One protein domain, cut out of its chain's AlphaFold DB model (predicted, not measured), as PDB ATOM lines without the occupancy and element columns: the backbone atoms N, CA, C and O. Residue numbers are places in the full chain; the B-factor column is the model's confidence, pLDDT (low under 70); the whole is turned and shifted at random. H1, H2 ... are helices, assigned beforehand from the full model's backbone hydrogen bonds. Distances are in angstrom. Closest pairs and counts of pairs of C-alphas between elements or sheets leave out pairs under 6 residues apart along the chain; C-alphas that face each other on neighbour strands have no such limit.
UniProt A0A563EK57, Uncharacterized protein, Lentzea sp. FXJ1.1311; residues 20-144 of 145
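What this domain is: This is residues 20 to 144 of the 145 residues of an uncharacterized protein of Lentzea sp. FXJ1.1311 (UniProt A0A563EK57). Helices H1 and H2 make a long hairpin; H5 and H6 pack on H2, with short H3, H4 and loop 96 to 112 away from its turn. The class is all helix, six named helices in chain order among 125 printed residues. The whole is compact, radius of gyration of the C-alphas 15.0 A, spanning 53 by 29 by 21 A.

How they stand to each other: The hub H2, residues 44 to 72, kinks 52 degrees near residue 62. It and H1, residues 20 to 42, form a hairpin, closest C-alphas 47 and 40, 5.5 A. With H5, residues 113 to 129, they are an up-and-down bundle, each running against the one before. H6, residues 136 to 143, touches H2, closest C-alphas 142 and 66, 4.3 A. H4, residues 87 to 95, touches H2, closest C-alphas 89 and 64, 5.1 A. In H4 and H6 every O i to N i+4 pair is within hydrogen-bond range.

Where its parts are: H1, 33.8 A long, begins at C-alpha 20 (-13.483, -25.204, -37.500). H3 is residues 78 to 84.

The domain as a whole: The link H4 to H5 is long. Residues 20 to 23 and 59 to 60 have pLDDT under 70.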
ATOM      1  N   ARG A  20     -12.051 -24.903 -37.234       57.50
ATOM      2  CA  ARG A  20     -13.483 -25.204 -37.500       57.50
ATOM      3  C   ARG A  20     -13.873 -26.657 -37.218       57.50
ATOM      4  O   ARG A  20     -15.024 -26.921 -36.880       57.50
ATOM      5  N   GLN A  21     -12.942 -27.593 -37.381       63.66
ATOM      6  CA  GLN A  21     -13.185 -29.010 -37.117       63.66
ATOM      7  C   GLN A  21     -13.351 -29.265 -35.621       63.66
ATOM      8  O   GLN A  21     -14.167 -30.099 -35.259       63.66
ATOM      9  N   ALA A  22     -12.671 -28.510 -34.757       65.81
ATOM     10  CA  ALA A  22     -12.767 -28.695 -33.314       65.81
ATOM     11  C   ALA A  22     -14.149 -28.350 -32.731       65.81
ATOM     12  O   ALA A  22     -14.684 -29.115 -31.933       65.81
ATOM     13  N   ALA A  23     -14.770 -27.250 -33.169       65.56
ATOM     14  CA  ALA A  23     -16.120 -26.877 -32.734       65.56
ATOM     15  C   ALA A  23     -17.171 -27.914 -33.169       65.56
ATOM     16  O   ALA A  23     -18.008 -28.348 -32.376       65.56
ATOM     17  N   ALA A  24     -17.082 -28.363 -34.425       70.06
ATOM     18  CA  ALA A  24     -17.925 -29.435 -34.943       70.06
ATOM     19  C   ALA A  24     -17.655 -30.764 -34.216       70.06
ATOM     20  O   ALA A  24     -18.593 -31.479 -33.879       70.06
ATOM     21  N   ALA A  25     -16.393 -31.074 -33.912       75.69
ATOM     22  CA  ALA A  25     -16.009 -32.264 -33.164       75.69
ATOM     23  C   ALA A  25     -16.564 -32.249 -31.734       75.69
ATOM     24  O   ALA A  25     -17.070 -33.274 -31.292       75.69
ATOM     25  N   LEU A  26     -16.549 -31.108 -31.039       76.00
ATOM     26  CA  LEU A  26     -17.155 -30.945 -29.710       76.00
ATOM     27  C   LEU A  26     -18.665 -31.203 -29.742       76.00
ATOM     28  O   LEU A  26     -19.172 -31.999 -28.953       76.00
ATOM     29  N   SER A  27     -19.377 -30.580 -30.686       75.12
ATOM     30  CA  SER A  27     -20.824 -30.776 -30.829       75.12
ATOM     31  C   SER A  27     -21.173 -32.223 -31.196       75.12
ATOM     32  O   SER A  27     -22.064 -32.809 -30.583       75.12
ATOM     33  N   ASN A  28     -20.433 -32.826 -32.131       81.75
ATOM     34  CA  ASN A  28     -20.600 -34.230 -32.507       81.75
ATOM     35  C   ASN A  28     -20.280 -35.174 -31.341       81.75
ATOM     36  O   ASN A  28     -20.962 -36.180 -31.163       81.75
ATOM     37  N   SER A  29     -19.281 -34.839 -30.521       81.56
ATOM     38  CA  SER A  29     -18.908 -35.638 -29.353       81.56
ATOM     39  C   SER A  29     -20.008 -35.642 -28.295       81.56
ATOM     40  O   SER A  29     -20.236 -36.684 -27.690       81.56
ATOM     41  N   LEU A  30     -20.731 -34.531 -28.092       78.69
ATOM     42  CA  LEU A  30     -21.886 -34.498 -27.180       78.69
ATOM     43  C   LEU A  30     -23.054 -35.340 -27.674       78.69
ATOM     44  O   LEU A  30     -23.639 -36.081 -26.886       78.69
ATOM     45  N   ALA A  31     -23.371 -35.258 -28.966       84.00
ATOM     46  CA  ALA A  31     -24.426 -36.075 -29.555       84.00
ATOM     47  C   ALA A  31     -24.103 -37.573 -29.418       84.00
ATOM     48  O   ALA A  31     -24.902 -38.336 -28.880       84.00
ATOM     49  N   GLN A  32     -22.884 -37.976 -29.795       86.31
ATOM     50  CA  GLN A  32     -22.417 -39.357 -29.633       86.31
ATOM     51  C   GLN A  32     -22.382 -39.790 -28.165       86.31
ATOM     52  O   GLN A  32     -22.664 -40.945 -27.847       86.31
ATOM     53  N   PHE A  33     -22.041 -38.878 -27.254       85.06
ATOM     54  CA  PHE A  33     -22.050 -39.161 -25.827       85.06
ATOM     55  C   PHE A  33     -23.461 -39.483 -25.325       85.06
ATOM     56  O   PHE A  33     -23.625 -40.470 -24.613       85.06
ATOM     57  N   ALA A  34     -24.474 -38.707 -25.723       85.38
ATOM     58  CA  ALA A  34     -25.863 -38.962 -25.345       85.38
ATOM     59  C   ALA A  34     -26.326 -40.363 -25.792       85.38
ATOM     60  O   ALA A  34     -26.811 -41.138 -24.968       85.38
ATOM     61  N   GLU A  35     -26.066 -40.733 -27.049       89.00
ATOM     62  CA  GLU A  35     -26.394 -42.065 -27.583       89.00
ATOM     63  C   GLU A  35     -25.685 -43.195 -26.819       89.00
ATOM     64  O   GLU A  35     -26.261 -44.248 -26.534       89.00
ATOM     65  N   LEU A  36     -24.411 -42.996 -26.470       87.50
ATOM     66  CA  LEU A  36     -23.644 -43.991 -25.726       87.50
ATOM     67  C   LEU A  36     -24.098 -44.109 -24.269       87.50
ATOM     68  O   LEU A  36     -23.997 -45.198 -23.711       87.50
ATOM     69  N   VAL A  37     -24.593 -43.035 -23.651       86.50
ATOM     70  CA  VAL A  37     -25.187 -43.098 -22.308       86.50
ATOM     71  C   VAL A  37     -26.467 -43.924 -22.335       86.50
ATOM     72  O   VAL A  37     -26.611 -44.823 -21.510       86.50
ATOM     73  N   GLU A  38     -27.346 -43.699 -23.311       88.69
ATOM     74  CA  GLU A  38     -28.554 -44.514 -23.483       88.69
ATOM     75  C   GLU A  38     -28.207 -45.988 -23.723       88.69
ATOM     76  O   GLU A  38     -28.789 -46.884 -23.113       88.69
ATOM     77  N   LEU A  39     -27.205 -46.254 -24.569       88.88
ATOM     78  CA  LEU A  39     -26.724 -47.611 -24.817       88.88
ATOM     79  C   LEU A  39     -26.137 -48.255 -23.558       88.88
ATOM     80  O   LEU A  39     -26.352 -49.447 -23.336       88.88
ATOM     81  N   TYR A  40     -25.382 -47.486 -22.767       87.75
ATOM     82  CA  TYR A  40     -24.824 -47.945 -21.503       87.75
ATOM     83  C   TYR A  40     -25.964 -48.362 -20.575       87.75
ATOM     84  O   TYR A  40     -25.974 -49.490 -20.115       87.75
ATOM     85  N   GLU A  41     -26.980 -47.525 -20.388       86.88
ATOM     86  CA  GLU A  41     -28.089 -47.821 -19.475       86.88
ATOM     87  C   GLU A  41     -28.990 -48.966 -19.950       86.88
ATOM     88  O   GLU A  41     -29.480 -49.748 -19.136       86.88
ATOM     89  N   ALA A  42     -29.191 -49.101 -21.262       91.25
ATOM     90  CA  ALA A  42     -30.081 -50.110 -21.824       91.25
ATOM     91  C   ALA A  42     -29.460 -51.514 -21.917       91.25
ATOM     92  O   ALA A  42     -30.204 -52.492 -22.017       91.25
ATOM     93  N   LYS A  43     -28.123 -51.636 -21.964       91.50
ATOM     94  CA  LYS A  43     -27.433 -52.895 -22.313       91.50
ATOM     95  C   LYS A  43     -26.256 -53.212 -21.384       91.50
ATOM     96  O   LYS A  43     -25.099 -52.950 -21.747       91.50
ATOM     97  N   PRO A  44     -26.517 -53.855 -20.227       87.25
ATOM     98  CA  PRO A  44     -25.496 -54.282 -19.269       87.25
ATOM     99  C   PRO A  44     -24.346 -55.084 -19.879       87.25
ATOM    100  O   PRO A  44     -23.179 -54.892 -19.531       87.25
ATOM    101  N   GLU A  45     -24.648 -55.941 -20.852       89.50
ATOM    102  CA  GLU A  45     -23.677 -56.779 -21.551       89.50
ATOM    103  C   GLU A  45     -22.688 -55.974 -22.413       89.50
ATOM    104  O   GLU A  45     -21.603 -56.456 -22.736       89.50
ATOM    105  N   LYS A  46     -23.026 -54.725 -22.756       87.81
ATOM    106  CA  LYS A  46     -22.183 -53.821 -23.553       87.81
ATOM    107  C   LYS A  46     -21.460 -52.766 -22.722       87.81
ATOM    108  O   LYS A  46     -20.741 -51.944 -23.299       87.81
ATOM    109  N   HIS A  47     -21.591 -52.778 -21.394       88.12
ATOM    110  CA  HIS A  47     -21.019 -51.750 -20.518       88.12
ATOM    111  C   HIS A  47     -19.516 -51.539 -20.726       88.12
ATOM    112  O   HIS A  47     -19.069 -50.399 -20.816       88.12
ATOM    113  N   ALA A  48     -18.727 -52.613 -20.824       85.12
ATOM    114  CA  ALA A  48     -17.272 -52.503 -20.941       85.12
ATOM    115  C   ALA A  48     -16.843 -51.775 -22.229       85.12
ATOM    116  O   ALA A  48     -16.054 -50.833 -22.172       85.12
ATOM    117  N   ALA A  49     -17.410 -52.156 -23.377       86.12
ATOM    118  CA  ALA A  49     -17.114 -51.521 -24.662       86.12
ATOM    119  C   ALA A  49     -17.649 -50.081 -24.732       86.12
ATOM    120  O   ALA A  49     -16.975 -49.181 -25.237       86.12
ATOM    121  N   THR A  50     -18.845 -49.851 -24.187       86.25
ATOM    122  CA  THR A  50     -19.488 -48.530 -24.178       86.25
ATOM    123  C   THR A  50     -18.730 -47.554 -23.282       86.25
ATOM    124  O   THR A  50     -18.495 -46.418 -23.683       86.25
ATOM    125  N   ARG A  51     -18.221 -48.015 -22.130       82.81
ATOM    126  CA  ARG A  51     -17.344 -47.230 -21.249       82.81
ATOM    127  C   ARG A  51     -16.121 -46.695 -21.969       82.81
ATOM    128  O   ARG A  51     -15.850 -45.510 -21.866       82.81
ATOM    129  N   VAL A  52     -15.386 -47.540 -22.690       84.50
ATOM    130  CA  VAL A  52     -14.163 -47.103 -23.384       84.50
ATOM    131  C   VAL A  52     -14.472 -45.964 -24.359       84.50
ATOM    132  O   VAL A  52     -13.736 -44.982 -24.414       84.50
ATOM    133  N   ARG A  53     -15.603 -46.050 -25.070       86.12
ATOM    134  CA  ARG A  53     -16.059 -44.992 -25.981       86.12
ATOM    135  C   ARG A  53     -16.477 -43.717 -25.245       86.12
ATOM    136  O   ARG A  53     -16.049 -42.639 -25.640       86.12
ATOM    137  N   LEU A  54     -17.246 -43.839 -24.160       83.00
ATOM    138  CA  LEU A  54     -17.636 -42.705 -23.311       83.00
ATOM    139  C   LEU A  54     -16.406 -41.972 -22.756       83.00
ATOM    140  O   LEU A  54     -16.325 -40.749 -22.849       83.00
ATOM    141  N   PHE A  55     -15.424 -42.722 -22.243       78.50
ATOM    142  CA  PHE A  55     -14.162 -42.173 -21.743       78.50
ATOM    143  C   PHE A  55     -13.375 -41.445 -22.835       78.50
ATOM    144  O   PHE A  55     -12.864 -40.360 -22.574       78.50
ATOM    145  N   GLY A  56     -13.307 -42.000 -24.049       79.62
ATOM    146  CA  GLY A  56     -12.628 -41.360 -25.178       79.62
ATOM    147  C   GLY A  56     -13.278 -40.046 -25.623       79.62
ATOM    148  O   GLY A  56     -12.575 -39.081 -25.898       79.62
ATOM    149  N   LEU A  57     -14.613 -39.974 -25.660       75.19
ATOM    150  CA  LEU A  57     -15.319 -38.745 -26.045       75.19
ATOM    151  C   LEU A  57     -15.197 -37.649 -24.984       75.19
ATOM    152  O   LEU A  57     -15.003 -36.475 -25.304       75.19
ATOM    153  N   LEU A  58     -15.302 -38.027 -23.711       71.62
ATOM    154  CA  LEU A  58     -15.243 -37.061 -22.622       71.62
ATOM    155  C   LEU A  58     -13.827 -36.591 -22.309       71.62
ATOM    156  O   LEU A  58     -13.684 -35.450 -21.890       71.62
ATOM    157  N   SER A  59     -12.785 -37.400 -22.516       69.56
ATOM    158  CA  SER A  59     -11.402 -36.954 -22.291       69.56
ATOM    159  C   SER A  59     -10.989 -35.825 -23.241       69.56
ATOM    160  O   SER A  59     -10.237 -34.942 -22.840       69.56
ATOM    161  N   VAL A  60     -11.531 -35.811 -24.463       68.00
ATOM    162  CA  VAL A  60     -11.302 -34.743 -25.446       68.00
ATOM    163  C   VAL A  60     -12.111 -33.485 -25.103       68.00
ATOM    164  O   VAL A  60     -11.602 -32.373 -25.217       68.00
ATOM    165  N   GLY A  61     -13.361 -33.637 -24.648       80.00
ATOM    166  CA  GLY A  61     -14.254 -32.505 -24.364       80.00
ATOM    167  C   GLY A  61     -14.145 -31.900 -22.956       80.00
ATOM    168  O   GLY A  61     -14.492 -30.733 -22.768       80.00
ATOM    169  N   SER A  62     -13.669 -32.654 -21.959       84.94
ATOM    170  CA  SER A  62     -13.717 -32.275 -20.534       84.94
ATOM    171  C   SER A  62     -12.995 -30.971 -20.226       84.94
ATOM    172  O   SER A  62     -13.487 -30.179 -19.428       84.94
ATOM    173  N   ARG A  63     -11.874 -30.702 -20.899       89.12
ATOM    174  CA  ARG A  63     -11.094 -29.471 -20.718       89.12
ATOM    175  C   ARG A  63     -11.853 -28.235 -21.202       89.12
ATOM    176  O   ARG A  63     -11.825 -27.196 -20.549       89.12
ATOM    177  N   VAL A  64     -12.607 -28.354 -22.294       91.44
ATOM    178  CA  VAL A  64     -13.472 -27.268 -22.777       91.44
ATOM    179  C   VAL A  64     -14.679 -27.100 -21.860       91.44
ATOM    180  O   VAL A  64     -14.991 -25.978 -21.474       91.44
ATOM    181  N   TYR A  65     -15.326 -28.189 -21.427       92.38
ATOM    182  CA  TYR A  65     -16.414 -28.089 -20.443       92.38
ATOM    183  C   TYR A  65     -15.944 -27.465 -19.135       92.38
ATOM    184  O   TYR A  65     -16.684 -26.690 -18.539       92.38
ATOM    185  N   ARG A  66     -14.702 -27.737 -18.722       93.81
ATOM    186  CA  ARG A  66     -14.063 -27.085 -17.582       93.81
ATOM    187  C   ARG A  66     -13.974 -25.575 -17.783       93.81
ATOM    188  O   ARG A  66     -14.412 -24.844 -16.901       93.81
ATOM    189  N   VAL A  67     -13.499 -25.099 -18.935       94.94
ATOM    190  CA  VAL A  67     -13.498 -23.660 -19.266       94.94
ATOM    191  C   VAL A  67     -14.909 -23.078 -19.184       94.94
ATOM    192  O   VAL A  67     -15.120 -22.072 -18.511       94.94
ATOM    193  N   LEU A  68     -15.898 -23.725 -19.808       95.50
ATOM    194  CA  LEU A  68     -17.283 -23.245 -19.777       95.50
ATOM    195  C   LEU A  68     -17.849 -23.210 -18.355       95.50
ATOM    196  O   LEU A  68     -18.537 -22.256 -17.999       95.50
ATOM    197  N   TRP A  69     -17.540 -24.215 -17.535       96.12
ATOM    198  CA  TRP A  69     -17.934 -24.275 -16.131       96.12
ATOM    199  C   TRP A  69     -17.306 -23.148 -15.311       96.12
ATOM    200  O   TRP A  69     -18.006 -22.466 -14.564       96.12
ATOM    201  N   LEU A  70     -16.003 -22.913 -15.471       96.25
ATOM    202  CA  LEU A  70     -15.291 -21.816 -14.816       96.25
ATOM    203  C   LEU A  70     -15.925 -20.469 -15.172       96.25
ATOM    204  O   LEU A  70     -16.320 -19.720 -14.277       96.25
ATOM    205  N   VAL A  71     -16.132 -20.213 -16.468       96.25
ATOM    206  CA  VAL A  71     -16.744 -18.967 -16.940       96.25
ATOM    207  C   VAL A  71     -18.171 -18.815 -16.405       96.25
ATOM    208  O   VAL A  71     -18.527 -17.751 -15.898       96.25
ATOM    209  N   ALA A  72     -18.980 -19.877 -16.465       95.38
ATOM    210  CA  ALA A  72     -20.363 -19.871 -15.992       95.38
ATOM    211  C   ALA A  72     -20.488 -19.689 -14.469       95.38
ATOM    212  O   ALA A  72     -21.482 -19.133 -14.004       95.38
ATOM    213  N   THR A  73     -19.492 -20.130 -13.695       94.62
ATOM    214  CA  THR A  73     -19.471 -20.016 -12.223       94.62
ATOM    215  C   THR A  73     -18.751 -18.766 -11.708       94.62
ATOM    216  O   THR A  73     -18.635 -18.586 -10.495       94.62
ATOM    217  N   GLY A  74     -18.305 -17.878 -12.605       93.19
ATOM    218  CA  GLY A  74     -17.719 -16.578 -12.264       93.19
ATOM    219  C   GLY A  74     -16.189 -16.545 -12.208       93.19
ATOM    220  O   GLY A  74     -15.616 -15.485 -11.967       93.19
ATOM    221  N   ILE A  75     -15.509 -17.660 -12.483       94.31
ATOM    222  CA  ILE A  75     -14.055 -17.700 -12.693       94.31
ATOM    223  C   ILE A  75     -13.801 -17.354 -14.164       94.31
ATOM    224  O   ILE A  75     -13.567 -18.220 -15.000       94.31
ATOM    225  N   ASN A  76     -13.950 -16.073 -14.496       94.50
ATOM    226  CA  ASN A  76     -13.977 -15.596 -15.882       94.50
ATOM    227  C   ASN A  76     -13.037 -14.417 -16.158       94.50
ATOM    228  O   ASN A  76     -13.058 -13.863 -17.252       94.50
ATOM    229  N   ARG A  77     -12.211 -14.009 -15.192       94.56
ATOM    230  CA  ARG A  77     -11.157 -13.010 -15.423       94.56
ATOM    231  C   ARG A  77      -9.936 -13.673 -16.067       94.56
ATOM    232  O   ARG A  77      -9.666 -14.818 -15.718       94.56
ATOM    233  N   PRO A  78      -9.174 -12.976 -16.928       92.19
ATOM    234  CA  PRO A  78      -7.994 -13.544 -17.588       92.19
ATOM    235  C   PRO A  78      -7.013 -14.215 -16.632       92.19
ATOM    236  O   PRO A  78      -6.818 -15.421 -16.729       92.19
ATOM    237  N   PHE A  79      -6.542 -13.493 -15.612       89.50
ATOM    238  CA  PHE A  79      -5.613 -14.048 -14.624       89.50
ATOM    239  C   PHE A  79      -6.174 -15.257 -13.850       89.50
ATOM    240  O   PHE A  79      -5.415 -16.108 -13.402       89.50
ATOM    241  N   LEU A  80      -7.500 -15.344 -13.677       90.81
ATOM    242  CA  LEU A  80      -8.136 -16.487 -13.020       90.81
ATOM    243  C   LEU A  80      -8.231 -17.689 -13.960       90.81
ATOM    244  O   LEU A  80      -7.958 -18.813 -13.550       90.81
ATOM    245  N   LEU A  81      -8.624 -17.475 -15.217       90.12
ATOM    246  CA  LEU A  81      -8.697 -18.560 -16.192       90.12
ATOM    247  C   LEU A  81      -7.313 -19.111 -16.521       90.12
ATOM    248  O   LEU A  81      -7.180 -20.323 -16.587       90.12
ATOM    249  N   GLU A  82      -6.286 -18.268 -16.626       86.81
ATOM    250  CA  GLU A  82      -4.895 -18.713 -16.803       86.81
ATOM    251  C   GLU A  82      -4.423 -19.657 -15.687       86.81
ATOM    252  O   GLU A  82      -3.588 -20.525 -15.918       86.81
ATOM    253  N   TRP A  83      -4.948 -19.506 -14.467       87.94
ATOM    254  CA  TRP A  83      -4.589 -20.361 -13.333       87.94
ATOM    255  C   TRP A  83      -5.415 -21.645 -13.243       87.94
ATOM    256  O   TRP A  83      -4.947 -22.634 -12.682       87.94
ATOM    257  N   HIS A  84      -6.652 -21.627 -13.738       88.88
ATOM    258  CA  HIS A  84      -7.616 -22.711 -13.523       88.88
ATOM    259  C   HIS A  84      -7.962 -23.510 -14.782       88.88
ATOM    260  O   HIS A  84      -8.577 -24.577 -14.670       88.88
ATOM    261  N   ALA A  85      -7.612 -23.006 -15.964       89.56
ATOM    262  CA  ALA A  85      -7.870 -23.632 -17.248       89.56
ATOM    263  C   ALA A  85      -6.569 -23.924 -17.997       89.56
ATOM    264  O   ALA A  85      -5.591 -23.190 -17.905       89.56
ATOM    265  N   GLU A  86      -6.598 -24.991 -18.789       88.12
ATOM    266  CA  GLU A  86      -5.545 -25.282 -19.756       88.12
ATOM    267  C   GLU A  86      -5.625 -24.272 -20.918       88.12
ATOM    268  O   GLU A  86      -6.710 -24.133 -21.504       88.12
ATOM    269  N   PRO A  87      -4.526 -23.592 -21.291       85.62
ATOM    270  CA  PRO A  87      -4.539 -22.551 -22.324       85.62
ATOM    271  C   PRO A  87      -5.116 -23.022 -23.663       85.62
ATOM    272  O   PRO A  87      -6.029 -22.389 -24.196       85.62
ATOM    273  N   CYS A  88      -4.715 -24.208 -24.134       86.31
ATOM    274  CA  CYS A  88      -5.257 -24.826 -25.349       86.31
ATOM    275  C   CYS A  88      -6.787 -24.991 -25.306       86.31
ATOM    276  O   CYS A  88      -7.467 -24.832 -26.318       86.31
ATOM    277  N   ALA A  89      -7.360 -25.303 -24.141       89.25
ATOM    278  CA  ALA A  89      -8.801 -25.491 -24.000       89.25
ATOM    279  C   ALA A  89      -9.569 -24.163 -24.013       89.25
ATOM    280  O   ALA A  89     -10.690 -24.109 -24.526       89.25
ATOM    281  N   LEU A  90      -8.975 -23.099 -23.464       91.06
ATOM    282  CA  LEU A  90      -9.539 -21.752 -23.517       91.06
ATOM    283  C   LEU A  90      -9.539 -21.220 -24.952       91.06
ATOM    284  O   LEU A  90     -10.582 -20.764 -25.424       91.06
ATOM    285  N   GLU A  91      -8.419 -21.349 -25.665       88.44
ATOM    286  CA  GLU A  91      -8.326 -21.004 -27.088       88.44
ATOM    287  C   GLU A  91      -9.370 -21.762 -27.909       88.44
ATOM    288  O   GLU A  91     -10.109 -21.163 -28.690       88.44
ATOM    289  N   LEU A  92      -9.517 -23.065 -27.658       87.38
ATOM    290  CA  LEU A  92     -10.508 -23.888 -28.338       87.38
ATOM    291  C   LEU A  92     -11.946 -23.430 -28.068       87.38
ATOM    292  O   LEU A  92     -12.774 -23.421 -28.979       87.38
ATOM    293  N   ALA A  93     -12.256 -23.035 -26.831       90.88
ATOM    294  CA  ALA A  93     -13.571 -22.517 -26.466       90.88
ATOM    295  C   ALA A  93     -13.879 -21.176 -27.159       90.88
ATOM    296  O   ALA A  93     -15.030 -20.932 -27.540       90.88
ATOM    297  N   ILE A  94     -12.863 -20.326 -27.346       91.12
ATOM    298  CA  ILE A  94     -12.970 -19.049 -28.067       91.12
ATOM    299  C   ILE A  94     -13.163 -19.295 -29.564       91.12
ATOM    300  O   ILE A  94     -14.112 -18.781 -30.162       91.12
ATOM    301  N   ASP A  95     -12.324 -20.138 -30.164       87.56
ATOM    302  CA  ASP A  95     -12.390 -20.495 -31.583       87.56
ATOM    303  C   ASP A  95     -13.724 -21.162 -31.944       87.56
ATOM    304  O   ASP A  95     -14.315 -20.885 -32.993       87.56
ATOM    305  N   ALA A  96     -14.249 -21.995 -31.040       86.81
ATOM    306  CA  ALA A  96     -15.562 -22.617 -31.169       86.81
ATOM    307  C   ALA A  96     -16.736 -21.658 -30.899       86.81
ATOM    308  O   ALA A  96     -17.892 -22.075 -30.989       86.81
ATOM    309  N   ARG A  97     -16.470 -20.380 -30.593       91.31
ATOM    310  CA  ARG A  97     -17.467 -19.355 -30.241       91.31
ATOM    311  C   ARG A  97     -18.349 -19.752 -29.057       91.31
ATOM    312  O   ARG A  97     -19.503 -19.331 -28.978       91.31
ATOM    313  N   LEU A  98     -17.825 -20.559 -28.140       92.25
ATOM    314  CA  LEU A  98     -18.500 -20.934 -26.894       92.25
ATOM    315  C   LEU A  98     -18.213 -19.907 -25.789       92.25
ATOM    316  O   LEU A  98     -19.036 -19.684 -24.900       92.25
ATOM    317  N   VAL A  99     -17.064 -19.238 -25.886       94.44
ATOM    318  CA  VAL A  99     -16.655 -18.129 -25.026       94.44
ATOM    319  C   VAL A  99     -16.232 -16.952 -25.904       94.44
ATOM    320  O   VAL A  99     -15.587 -17.133 -26.932       94.44
ATOM    321  N   ALA A 100     -16.595 -15.736 -25.512       94.12
ATOM    322  CA  ALA A 100     -16.079 -14.509 -26.096       94.12
ATOM    323  C   ALA A 100     -14.864 -14.028 -25.294       94.12
ATOM    324  O   ALA A 100     -14.945 -13.876 -24.070       94.12
ATOM    325  N   ALA A 101     -13.754 -13.789 -25.996       91.88
ATOM    326  CA  ALA A 101     -12.567 -13.174 -25.419       91.88
ATOM    327  C   ALA A 101     -12.862 -11.723 -24.992       91.88
ATOM    328  O   ALA A 101     -13.635 -11.033 -25.666       91.88
ATOM    329  N   PRO A 102     -12.273 -11.250 -23.884       91.50
ATOM    330  CA  PRO A 102     -12.461  -9.882 -23.436       91.50
ATOM    331  C   PRO A 102     -11.732  -8.892 -24.353       91.50
ATOM    332  O   PRO A 102     -10.745  -9.226 -25.004       91.50
ATOM    333  N   LEU A 103     -12.207  -7.642 -24.372       87.31
ATOM    334  CA  LEU A 103     -11.572  -6.555 -25.131       87.31
ATOM    335  C   LEU A 103     -10.246  -6.088 -24.507       87.31
ATOM    336  O   LEU A 103      -9.403  -5.525 -25.201       87.31
ATOM    337  N   SER A 104     -10.075  -6.295 -23.200       89.25
ATOM    338  CA  SER A 104      -8.845  -6.031 -22.449       89.25
ATOM    339  C   SER A 104      -8.794  -6.908 -21.197       89.25
ATOM    340  O   SER A 104      -9.800  -7.507 -20.810       89.25
ATOM    341  N   GLU A 105      -7.643  -6.952 -20.522       85.88
ATOM    342  CA  GLU A 105      -7.469  -7.756 -19.304       85.88
ATOM    343  C   GLU A 105      -8.397  -7.342 -18.143       85.88
ATOM    344  O   GLU A 105      -8.685  -8.127 -17.238       85.88
ATOM    345  N   GLU A 106      -8.926  -6.117 -18.199       88.25
ATOM    346  CA  GLU A 106      -9.849  -5.551 -17.214       88.25
ATOM    347  C   GLU A 106     -11.290  -6.052 -17.367       88.25
ATOM    348  O   GLU A 106     -12.129  -5.763 -16.508       88.25
ATOM    349  N   PHE A 107     -11.604  -6.814 -18.420       93.00
ATOM    350  CA  PHE A 107     -12.936  -7.364 -18.683       93.00
ATOM    351  C   PHE A 107     -12.959  -8.894 -18.558       93.00
ATOM    352  O   PHE A 107     -11.947  -9.559 -18.780       93.00
ATOM    353  N   PRO A 108     -14.095  -9.485 -18.150       94.88
ATOM    354  CA  PRO A 108     -14.221 -10.930 -18.077       94.88
ATOM    355  C   PRO A 108     -14.450 -11.542 -19.462       94.88
ATOM    356  O   PRO A 108     -15.058 -10.932 -20.342       94.88
ATOM    357  N   TYR A 109     -14.050 -12.797 -19.607       96.12
ATOM    358  CA  TYR A 109     -14.571 -13.689 -20.630       96.12
ATOM    359  C   TYR A 109     -16.078 -13.878 -20.440       96.12
ATOM    360  O   TYR A 109     -16.570 -14.007 -19.313       96.12
ATOM    361  N   LEU A 110     -16.819 -13.927 -21.544       96.44
ATOM    362  CA  LEU A 110     -18.271 -14.104 -21.518       96.44
ATOM    363  C   LEU A 110     -18.653 -15.428 -22.161       96.44
ATOM    364  O   LEU A 110     -18.202 -15.745 -23.257       96.44
ATOM    365  N   ILE A 111     -19.520 -16.196 -21.504       96.06
ATOM    366  CA  ILE A 111     -20.115 -17.373 -22.132       96.06
ATOM    367  C   ILE A 111     -21.131 -16.922 -23.186       96.06
ATOM    368  O   ILE A 111     -21.995 -16.088 -22.904       96.06
ATOM    369  N   THR A 112     -21.021 -17.454 -24.399       95.81
ATOM    370  CA  THR A 112     -21.990 -17.183 -25.468       95.81
ATOM    371  C   THR A 112     -23.249 -18.029 -25.274       95.81
ATOM    372  O   THR A 112     -23.273 -18.950 -24.454       95.81
ATOM    373  N   ASP A 113     -24.296 -17.776 -26.058       94.81
ATOM    374  CA  ASP A 113     -25.493 -18.626 -26.042       94.81
ATOM    375  C   ASP A 113     -25.180 -20.070 -26.455       94.81
ATOM    376  O   ASP A 113     -25.682 -21.012 -25.840       94.81
ATOM    377  N   ALA A 114     -24.284 -20.251 -27.433       90.62
ATOM    378  CA  ALA A 114     -23.804 -21.568 -27.836       90.62
ATOM    379  C   ALA A 114     -23.066 -22.261 -26.682       90.62
ATOM    380  O   ALA A 114     -23.396 -23.394 -26.340       90.62
ATOM    381  N   GLY A 115     -22.144 -21.562 -26.011       93.06
ATOM    382  CA  GLY A 115     -21.444 -22.096 -24.840       93.06
ATOM    383  C   GLY A 115     -22.389 -22.457 -23.699       93.06
ATOM    384  O   GLY A 115     -22.252 -23.523 -23.098       93.06
ATOM    385  N   ARG A 116     -23.392 -21.612 -23.437       95.06
ATOM    386  CA  ARG A 116     -24.418 -21.848 -22.415       95.06
ATOM    387  C   ARG A 116     -25.244 -23.088 -22.734       95.06
ATOM    388  O   ARG A 116     -25.480 -23.904 -21.848       95.06
ATOM    389  N   HIS A 117     -25.667 -23.245 -23.985       91.94
ATOM    390  CA  HIS A 117     -26.381 -24.437 -24.430       91.94
ATOM    391  C   HIS A 117     -25.517 -25.696 -24.261       91.94
ATOM    392  O   HIS A 117     -25.963 -26.666 -23.654       91.94
ATOM    393  N   THR A 118     -24.258 -25.647 -24.705       90.25
ATOM    394  CA  THR A 118     -23.291 -26.747 -24.593       90.25
ATOM    395  C   THR A 118     -23.076 -27.193 -23.146       90.25
ATOM    396  O   THR A 118     -23.197 -28.383 -22.853       90.25
ATOM    397  N   ILE A 119     -22.791 -26.269 -22.219       92.75
ATOM    398  CA  ILE A 119     -22.539 -26.637 -20.817       92.75
ATOM    399  C   ILE A 119     -23.809 -27.111 -20.104       92.75
ATOM    400  O   ILE A 119     -23.741 -28.036 -19.297       92.75
ATOM    401  N   ASN A 120     -24.973 -26.542 -20.432       93.50
ATOM    402  CA  ASN A 120     -26.251 -27.001 -19.890       93.50
ATOM    403  C   ASN A 120     -26.582 -28.419 -20.357       93.50
ATOM    404  O   ASN A 120     -27.028 -29.236 -19.551       93.50
ATOM    405  N   TRP A 121     -26.339 -28.726 -21.632       89.75
ATOM    406  CA  TRP A 121     -26.567 -30.064 -22.166       89.75
ATOM    407  C   TRP A 121     -25.646 -31.088 -21.497       89.75
ATOM    408  O   TRP A 121     -26.122 -32.098 -20.978       89.75
ATOM    409  N   TRP A 122     -24.347 -30.786 -21.393       90.56
ATOM    410  CA  TRP A 122     -23.407 -31.609 -20.628       90.56
ATOM    411  C   TRP A 122     -23.874 -31.815 -19.177       90.56
ATOM    412  O   TRP A 122     -23.895 -32.944 -18.684       90.56
ATOM    413  N   TYR A 123     -24.311 -30.747 -18.502       92.31
ATOM    414  CA  TYR A 123     -24.780 -30.814 -17.119       92.31
ATOM    415  C   TYR A 123     -25.993 -31.738 -16.972       92.31
ATOM    416  O   TYR A 123     -26.017 -32.574 -16.071       92.31
ATOM    417  N   GLN A 124     -26.983 -31.631 -17.861       90.81
ATOM    418  CA  GLN A 124     -28.168 -32.496 -17.854       90.81
ATOM    419  C   GLN A 124     -27.809 -33.972 -18.066       90.81
ATOM    420  O   GLN A 124     -28.425 -34.848 -17.458       90.81
ATOM    421  N   LEU A 125     -26.789 -34.251 -18.881       87.00
ATOM    422  CA  LEU A 125     -26.320 -35.609 -19.138       87.00
ATOM    423  C   LEU A 125     -25.535 -36.196 -17.954       87.00
ATOM    424  O   LEU A 125     -25.730 -37.362 -17.609       87.00
ATOM    425  N   ILE A 126     -24.658 -35.424 -17.309       88.56
ATOM    426  CA  ILE A 126     -23.746 -35.956 -16.280       88.56
ATOM    427  C   ILE A 126     -24.290 -35.809 -14.856       88.56
ATOM    428  O   ILE A 126     -24.093 -36.710 -14.044       88.56
ATOM    429  N   SER A 127     -24.988 -34.717 -14.529       92.31
ATOM    430  CA  SER A 127     -25.421 -34.409 -13.153       92.31
ATOM    431  C   SER A 127     -26.243 -35.526 -12.488       92.31
ATOM    432  O   SER A 127     -25.949 -35.843 -11.331       92.31
ATOM    433  N   PRO A 128     -27.190 -36.204 -13.176       93.12
ATOM    434  CA  PRO A 128     -27.918 -37.336 -12.591       93.12
ATOM    435  C   PRO A 128     -27.024 -38.536 -12.244       93.12
ATOM    436  O   PRO A 128     -27.394 -39.377 -11.432       93.12
ATOM    437  N   ARG A 129     -25.839 -38.615 -12.859       90.94
ATOM    438  CA  ARG A 129     -24.893 -39.737 -12.784       90.94
ATOM    439  C   ARG A 129     -23.632 -39.381 -11.998       90.94
ATOM    440  O   ARG A 129     -22.711 -40.186 -11.944       90.94
ATOM    441  N   ARG A 130     -23.573 -38.202 -11.371       92.00
ATOM    442  CA  ARG A 130     -22.355 -37.670 -10.733       92.00
ATOM    443  C   ARG A 130     -21.759 -38.564  -9.638       92.00
ATOM    444  O   ARG A 130     -20.552 -38.545  -9.445       92.00
ATOM    445  N   GLU A 131     -22.580 -39.373  -8.965       93.19
ATOM    446  CA  GLU A 131     -22.125 -40.327  -7.937       93.19
ATOM    447  C   GLU A 131     -21.810 -41.722  -8.504       93.19
ATOM    448  O   GLU A 131     -21.245 -42.573  -7.817       93.19
ATOM    449  N   HIS A 132     -22.167 -41.991  -9.762       89.38
ATOM    450  CA  HIS A 132     -21.910 -43.281 -10.385       89.38
ATOM    451  C   HIS A 132     -20.411 -43.434 -10.657       89.38
ATOM    452  O   HIS A 132     -19.812 -42.581 -11.306       89.38
ATOM    453  N   ARG A 133     -19.803 -44.549 -10.228       89.38
ATOM    454  CA  ARG A 133     -18.341 -44.768 -10.295       89.38
ATOM    455  C   ARG A 133     -17.723 -44.493 -11.672       89.38
ATOM    456  O   ARG A 133     -16.621 -43.969 -11.753       89.38
ATOM    457  N   ASP A 134     -18.446 -44.839 -12.738       84.31
ATOM    458  CA  ASP A 134     -17.959 -44.706 -14.114       84.31
ATOM    459  C   ASP A 134     -18.135 -43.277 -14.662       84.31
ATOM    460  O   ASP A 134     -17.512 -42.949 -15.661       84.31
ATOM    461  N   PHE A 135     -18.956 -42.432 -14.020       86.25
ATOM    462  CA  PHE A 135     -19.236 -41.056 -14.453       86.25
ATOM    463  C   PHE A 135     -18.656 -39.982 -13.525       86.25
ATOM    464  O   PHE A 135     -18.376 -38.865 -13.966       86.25
ATOM    465  N   LYS A 136     -18.435 -40.324 -12.254       90.38
ATOM    466  CA  LYS A 136     -17.879 -39.449 -11.224       90.38
ATOM    467  C   LYS A 136     -16.574 -38.756 -11.649       90.38
ATOM    468  O   LYS A 136     -16.526 -37.533 -11.526       90.38
ATOM    469  N   PRO A 137     -15.576 -39.444 -12.244       88.44
ATOM    470  CA  PRO A 137     -14.348 -38.780 -12.686       88.44
ATOM    471  C   PRO A 137     -14.587 -37.645 -13.691       88.44
ATOM    472  O   PRO A 137     -13.839 -36.674 -13.711       88.44
ATOM    473  N   PHE A 138     -15.635 -37.727 -14.515       85.75
ATOM    474  CA  PHE A 138     -15.948 -36.682 -15.494       85.75
ATOM    475  C   PHE A 138     -16.587 -35.459 -14.855       85.75
ATOM    476  O   PHE A 138     -16.269 -34.328 -15.216       85.75
ATOM    477  N   TRP A 139     -17.496 -35.694 -13.910       91.94
ATOM    478  CA  TRP A 139     -18.070 -34.626 -13.109       91.94
ATOM    479  C   TRP A 139     -16.970 -33.874 -12.360       91.94
ATOM    480  O   TRP A 139     -16.901 -32.647 -12.404       91.94
ATOM    481  N   GLU A 140     -16.071 -34.618 -11.727       92.56
ATOM    482  CA  GLU A 140     -14.945 -34.080 -10.975       92.56
ATOM    483  C   GLU A 140     -13.974 -33.300 -11.865       92.56
ATOM    484  O   GLU A 140     -13.634 -32.167 -11.529       92.56
ATOM    485  N   ALA A 141     -13.617 -33.828 -13.040       89.56
ATOM    486  CA  ALA A 141     -12.724 -33.156 -13.988       89.56
ATOM    487  C   ALA A 141     -13.223 -31.768 -14.437       89.56
ATOM    488  O   ALA A 141     -12.420 -30.893 -14.755       89.56
ATOM    489  N   VAL A 142     -14.540 -31.554 -14.470       92.25
ATOM    490  CA  VAL A 142     -15.138 -30.275 -14.882       92.25
ATOM    491  C   VAL A 142     -15.408 -29.361 -13.686       92.25
ATOM    492  O   VAL A 142     -15.212 -28.147 -13.776       92.25
ATOM    493  N   THR A 143     -15.856 -29.918 -12.560       93.25
ATOM    494  CA  THR A 143     -16.426 -29.125 -11.460       93.25
ATOM    495  C   THR A 143     -15.484 -28.870 -10.288       93.25
ATOM    496  O   THR A 143     -15.679 -27.865  -9.597       93.25
ATOM    497  N   LEU A 144     -14.463 -29.707 -10.067       87.00
ATOM    498  CA  LEU A 144     -13.537 -29.529  -8.943       87.00
ATOM    499  C   LEU A 144     -12.753 -28.224  -9.081       87.00
ATOM    500  O   LEU A 144     -12.434 -27.796 -10.187       87.00
TER     501      LEU A 144